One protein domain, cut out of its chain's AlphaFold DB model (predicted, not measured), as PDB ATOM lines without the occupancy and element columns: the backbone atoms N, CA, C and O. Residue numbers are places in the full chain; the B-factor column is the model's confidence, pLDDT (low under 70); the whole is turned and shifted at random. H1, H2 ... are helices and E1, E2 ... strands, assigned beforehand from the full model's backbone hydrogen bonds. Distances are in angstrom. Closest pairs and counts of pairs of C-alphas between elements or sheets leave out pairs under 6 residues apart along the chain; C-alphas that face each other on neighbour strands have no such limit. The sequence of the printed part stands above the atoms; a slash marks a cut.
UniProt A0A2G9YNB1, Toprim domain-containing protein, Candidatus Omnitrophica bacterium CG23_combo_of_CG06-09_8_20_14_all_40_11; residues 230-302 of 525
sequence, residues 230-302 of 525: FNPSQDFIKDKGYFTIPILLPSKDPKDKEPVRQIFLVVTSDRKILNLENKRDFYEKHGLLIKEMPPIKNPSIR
ATOM      1  N   PHE A 230     116.927 121.416 133.596       90.62
ATOM      2  CA  PHE A 230     116.874 120.228 134.435       90.62
ATOM      3  C   PHE A 230     115.423 119.897 134.785       90.62
ATOM      4  O   PHE A 230     114.712 120.720 135.375       90.62
ATOM      5  N   ASN A 231     114.976 118.688 134.435       90.56
ATOM      6  CA  ASN A 231     113.711 118.152 134.920       90.56
ATOM      7  C   ASN A 231     113.917 117.507 136.307       90.56
ATOM      8  O   ASN A 231     114.624 116.503 136.429       90.56
ATOM      9  N   PRO A 232     113.259 118.020 137.360       86.06
ATOM     10  CA  PRO A 232     113.479 117.595 138.736       86.06
ATOM     11  C   PRO A 232     112.779 116.277 139.088       86.06
ATOM     12  O   PRO A 232     112.438 116.084 140.249       86.06
ATOM     13  N   SER A 233     112.563 115.367 138.140       89.12
ATOM     14  CA  SER A 233     112.186 113.978 138.423       89.12
ATOM     15  C   SER A 233     113.338 113.024 138.117       89.12
ATOM     16  O   SER A 233     113.841 112.314 138.995       89.12
ATOM     17  N   GLN A 234     113.796 113.073 136.871       92.00
ATOM     18  CA  GLN A 234     114.953 112.363 136.358       92.00
ATOM     19  C   GLN A 234     115.538 113.182 135.220       92.00
ATOM     20  O   GLN A 234     114.775 113.631 134.367       92.00
ATOM     21  N   ASP A 235     116.862 113.278 135.135       92.81
ATOM     22  CA  ASP A 235     117.520 113.819 133.949       92.81
ATOM     23  C   ASP A 235     118.921 113.241 133.727       92.81
ATOM     24  O   ASP A 235     119.531 112.699 134.650       92.81
ATOM     25  N   PHE A 236     119.428 113.372 132.501       92.94
ATOM     26  CA  PHE A 236     120.759 112.901 132.100       92.94
ATOM     27  C   PHE A 236     121.490 113.962 131.277       92.94
ATOM     28  O   PHE A 236     121.580 113.901 130.048       92.94
ATOM     29  N   ILE A 237     122.028 114.948 131.981       89.62
ATOM     30  CA  ILE A 237     122.624 116.144 131.391       89.62
ATOM     31  C   ILE A 237     124.125 115.916 131.229       89.62
ATOM     32  O   ILE A 237     124.826 115.660 132.210       89.62
ATOM     33  N   LYS A 238     124.622 116.025 129.990       83.50
ATOM     34  CA  LYS A 238     126.020 115.721 129.635       83.50
ATOM     35  C   LYS A 238     126.408 114.321 130.156       83.50
ATOM     36  O   LYS A 238     125.780 113.332 129.762       83.50
ATOM     37  N   ASP A 239     127.356 114.262 131.087       85.44
ATOM     38  CA  ASP A 239     127.900 113.054 131.716       85.44
ATOM     39  C   ASP A 239     127.391 112.818 133.141       85.44
ATOM     40  O   ASP A 239     127.994 112.077 133.918       85.44
ATOM     41  N   LYS A 240     126.268 113.441 133.513       92.19
ATOM     42  CA  LYS A 240     125.707 113.329 134.857       92.19
ATOM     43  C   LYS A 240     124.253 112.877 134.831       92.19
ATOM     44  O   LYS A 240     123.424 113.431 134.114       92.19
ATOM     45  N   GLY A 241     123.956 111.854 135.628       95.00
ATOM     46  CA  GLY A 241     122.604 111.366 135.877       95.00
ATOM     47  C   GLY A 241     122.048 111.949 137.168       95.00
ATOM     48  O   GLY A 241     122.790 112.132 138.136       95.00
ATOM     49  N   TYR A 242     120.749 112.220 137.178       95.62
ATOM     50  CA  TYR A 242     120.045 112.857 138.283       95.62
ATOM     51  C   TYR A 242     118.732 112.129 138.550       95.62
ATOM     52  O   TYR A 242     117.947 111.896 137.631       95.62
ATOM     53  N   PHE A 243     118.462 111.835 139.819       95.06
ATOM     54  CA  PHE A 243     117.145 111.427 140.295       95.06
ATOM     55  C   PHE A 243     116.738 112.279 141.476       95.06
ATOM     56  O   PHE A 243     117.476 112.389 142.451       95.06
ATOM     57  N   THR A 244     115.532 112.818 141.426       92.00
ATOM     58  CA  THR A 244     115.006 113.600 142.537       92.00
ATOM     59  C   THR A 244     114.040 112.767 143.350       92.00
ATOM     60  O   THR A 244     113.061 112.231 142.826       92.00
ATOM     61  N   ILE A 245     114.289 112.695 144.652       89.06
ATOM     62  CA  ILE A 245     113.449 111.990 145.606       89.06
ATOM     63  C   ILE A 245     112.796 113.004 146.547       89.06
ATOM     64  O   ILE A 245     113.494 113.782 147.202       89.06
ATOM     65  N   PRO A 246     111.458 113.017 146.629       87.12
ATOM     66  CA  PRO A 246     110.767 113.821 147.616       87.12
ATOM     67  C   PRO A 246     110.890 113.180 149.000       87.12
ATOM     68  O   PRO A 246     110.726 111.969 149.154       87.12
ATOM     69  N   ILE A 247     111.145 114.001 150.015       83.31
ATOM     70  CA  ILE A 247     111.272 113.573 151.409       83.31
ATOM     71  C   ILE A 247     110.411 114.469 152.288       83.31
ATOM     72  O   ILE A 247     110.350 115.683 152.093       83.31
ATOM     73  N   LEU A 248     109.751 113.861 153.273       83.19
ATOM     74  CA  LEU A 248     109.044 114.573 154.327       83.19
ATOM     75  C   LEU A 248     109.978 114.744 155.522       83.19
ATOM     76  O   LEU A 248     110.480 113.765 156.072       83.19
ATOM     77  N   LEU A 249     110.204 115.990 155.922       82.50
ATOM     78  CA  LEU A 249     110.953 116.331 157.124       82.50
ATOM     79  C   LEU A 249     110.022 116.972 158.150       82.50
ATOM     80  O   LEU A 249     109.121 117.704 157.745       82.50
ATOM     81  N   PRO A 250     110.255 116.777 159.460       84.19
ATOM     82  CA  PRO A 250     109.564 117.550 160.485       84.19
ATOM     83  C   PRO A 250     109.708 119.048 160.208       84.19
ATOM     84  O   PRO A 250     110.821 119.523 159.944       84.19
ATOM     85  N   SER A 251     108.599 119.787 160.255       82.94
ATOM     86  CA  SER A 251     108.693 121.241 160.198       82.94
ATOM     87  C   SER A 251     109.307 121.764 161.497       82.94
ATOM     88  O   SER A 251     109.011 121.285 162.591       82.94
ATOM     89  N   LYS A 252     110.210 122.736 161.356       82.38
ATOM     90  CA  LYS A 252     110.799 123.488 162.470       82.38
ATOM     91  C   LYS A 252     110.206 124.891 162.586       82.38
ATOM     92  O   LYS A 252     110.573 125.601 163.518       82.38
ATOM     93  N   ASP A 253     109.355 125.303 161.642       80.56
ATOM     94  CA  ASP A 253     108.727 126.620 161.669       80.56
ATOM     95  C   ASP A 253     107.452 126.553 162.525       80.56
ATOM     96  O   ASP A 253     106.512 125.844 162.163       80.56
ATOM     97  N   PRO A 254     107.378 127.291 163.647       76.94
ATOM     98  CA  PRO A 254     106.186 127.321 164.492       76.94
ATOM     99  C   PRO A 254     104.927 127.846 163.782       76.94
ATOM    100  O   PRO A 254     103.832 127.720 164.324       76.94
ATOM    101  N   LYS A 255     105.069 128.492 162.614       83.81
ATOM    102  CA  LYS A 255     103.958 129.027 161.814       83.81
ATOM    103  C   LYS A 255     103.395 128.020 160.815       83.81
ATOM    104  O   LYS A 255     102.311 128.265 160.274       83.81
ATOM    105  N   ASP A 256     104.102 126.925 160.551       79.50
ATOM    106  CA  ASP A 256     103.610 125.893 159.651       79.50
ATOM    107  C   ASP A 256     102.418 125.180 160.289       79.50
ATOM    108  O   ASP A 256     102.465 124.715 161.425       79.50
ATOM    109  N   LYS A 257     101.318 125.095 159.538       81.19
ATOM    110  CA  LYS A 257     100.112 124.384 159.986       81.19
ATOM    111  C   LYS A 257     100.292 122.866 159.971       81.19
ATOM    112  O   LYS A 257      99.587 122.169 160.692       81.19
ATOM    113  N   GLU A 258     101.206 122.373 159.139       81.94
ATOM    114  CA  GLU A 258     101.488 120.951 158.970       81.94
ATOM    115  C   GLU A 258     102.744 120.553 159.761       81.94
ATOM    116  O   GLU A 258     103.745 121.274 159.727       81.94
ATOM    117  N   PRO A 259     102.752 119.385 160.430       83.12
ATOM    118  CA  PRO A 259     103.888 118.939 161.241       83.12
ATOM    119  C   PRO A 259     105.112 118.543 160.401       83.12
ATOM    120  O   PRO A 259     106.199 118.332 160.941       83.12
ATOM    121  N   VAL A 260     104.949 118.416 159.082       83.69
ATOM    122  CA  VAL A 260     105.998 118.031 158.141       83.69
ATOM    123  C   VAL A 260     106.006 118.954 156.927       83.69
ATOM    124  O   VAL A 260     104.961 119.399 156.460       83.69
ATOM    125  N   ARG A 261     107.198 119.191 156.379       83.50
ATOM    126  CA  ARG A 261     107.414 119.874 155.102       83.50
ATOM    127  C   ARG A 261     108.011 118.910 154.083       83.50
ATOM    128  O   ARG A 261     108.865 118.090 154.418       83.50
ATOM    129  N   GLN A 262     107.576 119.027 152.833       83.25
ATOM    130  CA  GLN A 262     108.143 118.274 151.719       83.25
ATOM    131  C   GLN A 262     109.341 119.031 151.140       83.25
ATOM    132  O   GLN A 262     109.214 120.195 150.769       83.25
ATOM    133  N   ILE A 263     110.481 118.354 151.041       84.38
ATOM    134  CA  ILE A 263     111.669 118.825 150.320       84.38
ATOM    135  C   ILE A 263     112.014 117.853 149.192       84.38
ATOM    136  O   ILE A 263     111.527 116.720 149.170       84.38
ATOM    137  N   PHE A 264     112.874 118.278 148.273       88.75
ATOM    138  CA  PHE A 264     113.345 117.452 147.170       88.75
ATOM    139  C   PHE A 264     114.860 117.287 147.262       88.75
ATOM    140  O   PHE A 264     115.594 118.271 147.301       88.75
ATOM    141  N   LEU A 265     115.330 116.042 147.303       91.12
ATOM    142  CA  LEU A 265     116.754 115.726 147.253       91.12
ATOM    143  C   LEU A 265     117.109 115.184 145.877       91.12
ATOM    144  O   LEU A 265     116.499 114.221 145.422       91.12
ATOM    145  N   VAL A 266     118.112 115.772 145.236       94.19
ATOM    146  CA  VAL A 266     118.629 115.308 143.948       94.19
ATOM    147  C   VAL A 266     119.843 114.425 144.202       94.19
ATOM    148  O   VAL A 266     120.872 114.899 144.675       94.19
ATOM    149  N   VAL A 267     119.718 113.137 143.902       96.31
ATOM    150  CA  VAL A 267     120.804 112.158 143.957       96.31
ATOM    151  C   VAL A 267     121.463 112.092 142.588       96.31
ATOM    152  O   VAL A 267     120.784 111.921 141.572       96.31
ATOM    153  N   THR A 268     122.781 112.232 142.557       96.81
ATOM    154  CA  THR A 268     123.554 112.314 141.315       96.81
ATOM    155  C   THR A 268     124.413 111.072 141.073       96.81
ATOM    156  O   THR A 268     124.766 110.347 142.004       96.81
ATOM    157  N   SER A 269     124.806 110.841 139.816       96.50
ATOM    158  CA  SER A 269     125.689 109.726 139.434       96.50
ATOM    159  C   SER A 269     127.090 109.799 140.062       96.50
ATOM    160  O   SER A 269     127.701 108.764 140.304       96.50
ATOM    161  N   ASP A 270     127.571 110.996 140.428       95.12
ATOM    162  CA  ASP A 270     128.803 111.201 141.217       95.12
ATOM    163  C   ASP A 270     128.588 111.043 142.735       95.12
ATOM    164  O   ASP A 270     129.411 111.499 143.528       95.12
ATOM    165  N   ARG A 271     127.487 110.392 143.140       96.06
ATOM    166  CA  ARG A 271     127.150 110.028 144.528       96.06
ATOM    167  C   ARG A 271     126.958 111.214 145.471       96.06
ATOM    168  O   ARG A 271     127.152 111.086 146.680       96.06
ATOM    169  N   LYS A 272     126.548 112.366 144.943       95.38
ATOM    170  CA  LYS A 272     126.213 113.543 145.749       95.38
ATOM    171  C   LYS A 272     124.709 113.638 145.964       95.38
ATOM    172  O   LYS A 272     123.906 113.120 145.191       95.38
ATOM    173  N   ILE A 273     124.352 114.329 147.039       94.44
ATOM    174  CA  ILE A 273     122.982 114.712 147.354       94.44
ATOM    175  C   ILE A 273     122.926 116.235 147.299       94.44
ATOM    176  O   ILE A 273     123.616 116.909 148.065       94.44
ATOM    177  N   LEU A 274     122.122 116.770 146.385       92.75
ATOM    178  CA  LEU A 274     121.882 118.202 146.235       92.75
ATOM    179  C   LEU A 274     120.508 118.536 146.816       92.75
ATOM    180  O   LEU A 274     119.540 117.806 146.594       92.75
ATOM    181  N   ASN A 275     120.412 119.636 147.558       89.56
ATOM    182  CA  ASN A 275     119.143 120.070 148.129       89.56
ATOM    183  C   ASN A 275     118.396 120.974 147.141       89.56
ATOM    184  O   ASN A 275     118.901 122.037 146.779       89.56
ATOM    185  N   LEU A 276     117.191 120.573 146.739       88.69
ATOM    186  CA  LEU A 276     116.311 121.337 145.864       88.69
ATOM    187  C   LEU A 276     115.138 121.916 146.673       88.69
ATOM    188  O   LEU A 276     114.018 121.407 146.668       88.69
ATOM    189  N   GLU A 277     115.412 123.009 147.384       81.25
ATOM    190  CA  GLU A 277     114.389 123.789 148.102       81.25
ATOM    191  C   GLU A 277     113.887 124.977 147.273       81.25
ATOM    192  O   GLU A 277     112.694 125.281 147.276       81.25
ATOM    193  N   ASN A 278     114.788 125.635 146.538       84.44
ATOM    194  CA  ASN A 278     114.504 126.840 145.769       84.44
ATOM    195  C   ASN A 278     115.143 126.749 144.377       84.44
ATOM    196  O   ASN A 278     116.324 126.430 144.259       84.44
ATOM    197  N   LYS A 279     114.372 127.051 143.322       87.69
ATOM    198  CA  LYS A 279     114.851 127.023 141.929       87.69
ATOM    199  C   LYS A 279     116.012 127.992 141.681       87.69
ATOM    200  O   LYS A 279     116.926 127.641 140.948       87.69
ATOM    201  N   ARG A 280     115.955 129.195 142.266       84.31
ATOM    202  CA  ARG A 280     116.973 130.239 142.102       84.31
ATOM    203  C   ARG A 280     118.289 129.787 142.714       84.31
ATOM    204  O   ARG A 280     119.267 129.683 141.994       84.31
ATOM    205  N   ASP A 281     118.275 129.421 143.992       83.88
ATOM    206  CA  ASP A 281     119.469 128.945 144.696       83.88
ATOM    207  C   ASP A 281     120.053 127.683 144.049       83.88
ATOM    208  O   ASP A 281     121.263 127.484 144.058       83.88
ATOM    209  N   PHE A 282     119.199 126.800 143.514       87.56
ATOM    210  CA  PHE A 282     119.651 125.602 142.810       87.56
ATOM    211  C   PHE A 282     120.341 125.953 141.487       87.56
ATOM    212  O   PHE A 282     121.389 125.390 141.189       87.56
ATOM    213  N   TYR A 283     119.791 126.901 140.722       86.94
ATOM    214  CA  TYR A 283     120.422 127.414 139.507       86.94
ATOM    215  C   TYR A 283     121.737 128.143 139.813       86.94
ATOM    216  O   TYR A 283     122.740 127.839 139.187       86.94
ATOM    217  N   GLU A 284     121.766 129.026 140.814       79.06
ATOM    218  CA  GLU A 284     122.965 129.786 141.207       79.06
ATOM    219  C   GLU A 284     124.121 128.904 141.715       79.06
ATOM    220  O   GLU A 284     125.260 129.358 141.714       79.06
ATOM    221  N   LYS A 285     123.835 127.683 142.194       81.38
ATOM    222  CA  LYS A 285     124.839 126.743 142.736       81.38
ATOM    223  C   LYS A 285     125.243 125.619 141.788       81.38
ATOM    224  O   LYS A 285     126.195 124.885 142.089       81.38
ATOM    225  N   HIS A 286     124.432 125.350 140.769       84.88
ATOM    226  CA  HIS A 286     124.590 124.165 139.928       84.88
ATOM    227  C   HIS A 286     124.456 124.450 138.429       84.88
ATOM    228  O   HIS A 286     124.618 123.519 137.641       84.88
ATOM    229  N   GLY A 287     124.112 125.673 138.025       85.25
ATOM    230  CA  GLY A 287     123.896 126.057 136.630       85.25
ATOM    231  C   GLY A 287     122.704 125.364 135.966       85.25
ATOM    232  O   GLY A 287     122.595 125.357 134.740       85.25
ATOM    233  N   LEU A 288     121.818 124.743 136.754       89.56
ATOM    234  CA  LEU A 288     120.698 123.930 136.275       89.56
ATOM    235  C   LEU A 288     119.373 124.670 136.447       89.56
ATOM    236  O   LEU A 288     118.894 124.867 137.566       89.56
ATOM    237  N   LEU A 289     118.757 125.057 135.331       88.94
ATOM    238  CA  LEU A 289     117.502 125.795 135.338       88.94
ATOM    239  C   LEU A 289     116.304 124.841 135.392       88.94
ATOM    240  O   LEU A 289     116.076 124.033 134.493       88.94
ATOM    241  N   ILE A 290     115.479 124.977 136.428       88.50
ATOM    242  CA  ILE A 290     114.268 124.169 136.594       88.50
ATOM    243  C   ILE A 290     113.058 124.937 136.068       88.50
ATOM    244  O   ILE A 290     112.662 125.952 136.647       88.50
ATOM    245  N   LYS A 291     112.411 124.410 135.019       79.44
ATOM    246  CA  LYS A 291     111.170 124.993 134.478       79.44
ATOM    247  C   LYS A 291     110.073 124.988 135.535       79.44
ATOM    248  O   LYS A 291     109.578 126.042 135.935       79.44
ATOM    249  N   GLU A 292     109.768 123.818 136.088       78.44
ATOM    250  CA  GLU A 292     108.773 123.654 137.143       78.44
ATOM    251  C   GLU A 292     109.212 122.698 138.236       78.44
ATOM    252  O   GLU A 292     109.869 121.700 137.979       78.44
ATOM    253  N   MET A 293     108.833 123.033 139.472       79.94
ATOM    254  CA  MET A 293     108.956 122.096 140.582       79.94
ATOM    255  C   MET A 293     107.865 121.037 140.444       79.94
ATOM    256  O   MET A 293     106.754 121.403 140.051       79.94
ATOM    257  N   PRO A 294     108.119 119.772 140.821       72.88
ATOM    258  CA  PRO A 294     107.093 118.739 140.775       72.88
ATOM    259  C   PRO A 294     105.894 119.177 141.635       72.88
ATOM    260  O   PRO A 294     106.050 119.324 142.852       72.88
ATOM    261  N   PRO A 295     104.693 119.394 141.063       68.31
ATOM    262  CA  PRO A 295     103.535 119.940 141.768       68.31
ATOM    263  C   PRO A 295     102.813 118.867 142.599       68.31
ATOM    264  O   PRO A 295     101.585 118.829 142.669       68.31
ATOM    265  N   ILE A 296     103.563 117.957 143.222       68.31
ATOM    266  CA  ILE A 296     103.005 116.800 143.919       68.31
ATOM    267  C   ILE A 296     103.035 117.049 145.406       68.31
ATOM    268  O   ILE A 296     104.095 117.251 145.996       68.31
ATOM    269  N   LYS A 297     101.851 116.958 146.002       63.88
ATOM    270  CA  LYS A 297     101.667 116.894 147.444       63.88
ATOM    271  C   LYS A 297     101.595 115.423 147.848       63.88
ATOM    272  O   LYS A 297     100.843 114.668 147.238       63.88
ATOM    273  N   ASN A 298     102.361 115.030 148.861       62.12
ATOM    274  CA  ASN A 298     102.379 113.673 149.430       62.12
ATOM    275  C   ASN A 298     102.772 112.551 148.439       62.12
ATOM    276  O   ASN A 298     102.033 111.579 148.268       62.12
ATOM    277  N   PRO A 299     103.921 112.653 147.750       68.56
ATOM    278  CA  PRO A 299     104.385 111.602 146.851       68.56
ATOM    279  C   PRO A 299     104.704 110.302 147.601       68.56
ATOM    280  O   PRO A 299     105.270 110.314 148.693       68.56
ATOM    281  N   SER A 300     104.409 109.164 146.967       73.12
ATOM    282  CA  SER A 300     104.906 107.861 147.420       73.12
ATOM    283  C   SER A 300     106.429 107.818 147.266       73.12
ATOM    284  O   SER A 300     106.950 107.917 146.151       73.12
ATOM    285  N   ILE A 301     107.140 107.681 148.386       80.81
ATOM    286  CA  ILE A 301     108.600 107.568 148.408       80.81
ATOM    287  C   ILE A 301     108.982 106.213 147.806       80.81
ATOM    288  O   ILE A 301     108.725 105.159 148.387       80.81
ATOM    289  N   ARG A 302     109.588 106.237 146.615       87.88
ATOM    290  CA  ARG A 302     109.943 105.018 145.865       87.88
ATOM    291  C   ARG A 302     111.391 104.585 146.006       87.88
ATOM    292  O   ARG A 302     111.685 103.432 145.685       87.88
TER     293      ARG A 302
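What this domain is: This is residues 230 to 302 of the 525 residues of the protein "Toprim domain-containing protein" of Candidatus Omnitrophica bacterium CG23_combo_of_CG06-09_8_20_14_all_40_11 (UniProt A0A2G9YNB1). A long, strongly twisted hairpin of E2 and E3 makes the longest axis, with the short strands E1 and E4 added at its two edges and the short helix H1 grazing the sheet. From H1 a tail with no named element, residues 287 to 302, winds past the sheet. The printed part has 73 residues, under half of them in named elements, in the order E1, E2, E3, E4, H1; the class is mixed, helices and strands. The antiparallel sheet runs E1, E2, E3, E4, a meander, each strand the antiparallel neighbour of the one before. The whole is only just compact, close to loose, with a radius of gyration of the C-alphas of 13.0 A and spans of 41 by 27 by 21 A.

How they stand to each other: E1, residues 234 to 237, and E2, residues 240 to 250, form a hairpin at 143 degrees, with N 235 and O 242 3.1 A apart, within hydrogen-bond range. E2 and E3, residues 260 to 268, form a hairpin at 161 degrees; N 245 and O 265 are 2.8 A apart, within that range. E3 and E4, residues 273 to 276, form a hairpin at 132 degrees, with N 266 and O 274 at 2.8 A. The edge strands E1 and E4 are apart. H1, residues 279 to 286, is on the sheet but only grazes it, with residues 281 to 286; the closest C-alphas of E4 and H1, Leu 276 and Phe 282, are 6.2 A apart. In H1 every O i to N i+4 pair is within hydrogen-bond range.

Where its parts are: E1 begins at C-alpha 234, (114.953, 112.363, 136.358). E2 measures 30.6 A and E3 25.0 A from first to last C-alpha. H1 ends at C-alpha 286, (124.590, 124.165, 139.928).

The domain as a whole: The two C-alphas farthest apart, Asp 239 and Pro 254, are 41.8 A apart. The printed part has no cut, and no link is long. Residues 295 to 299 are under pLDDT 70.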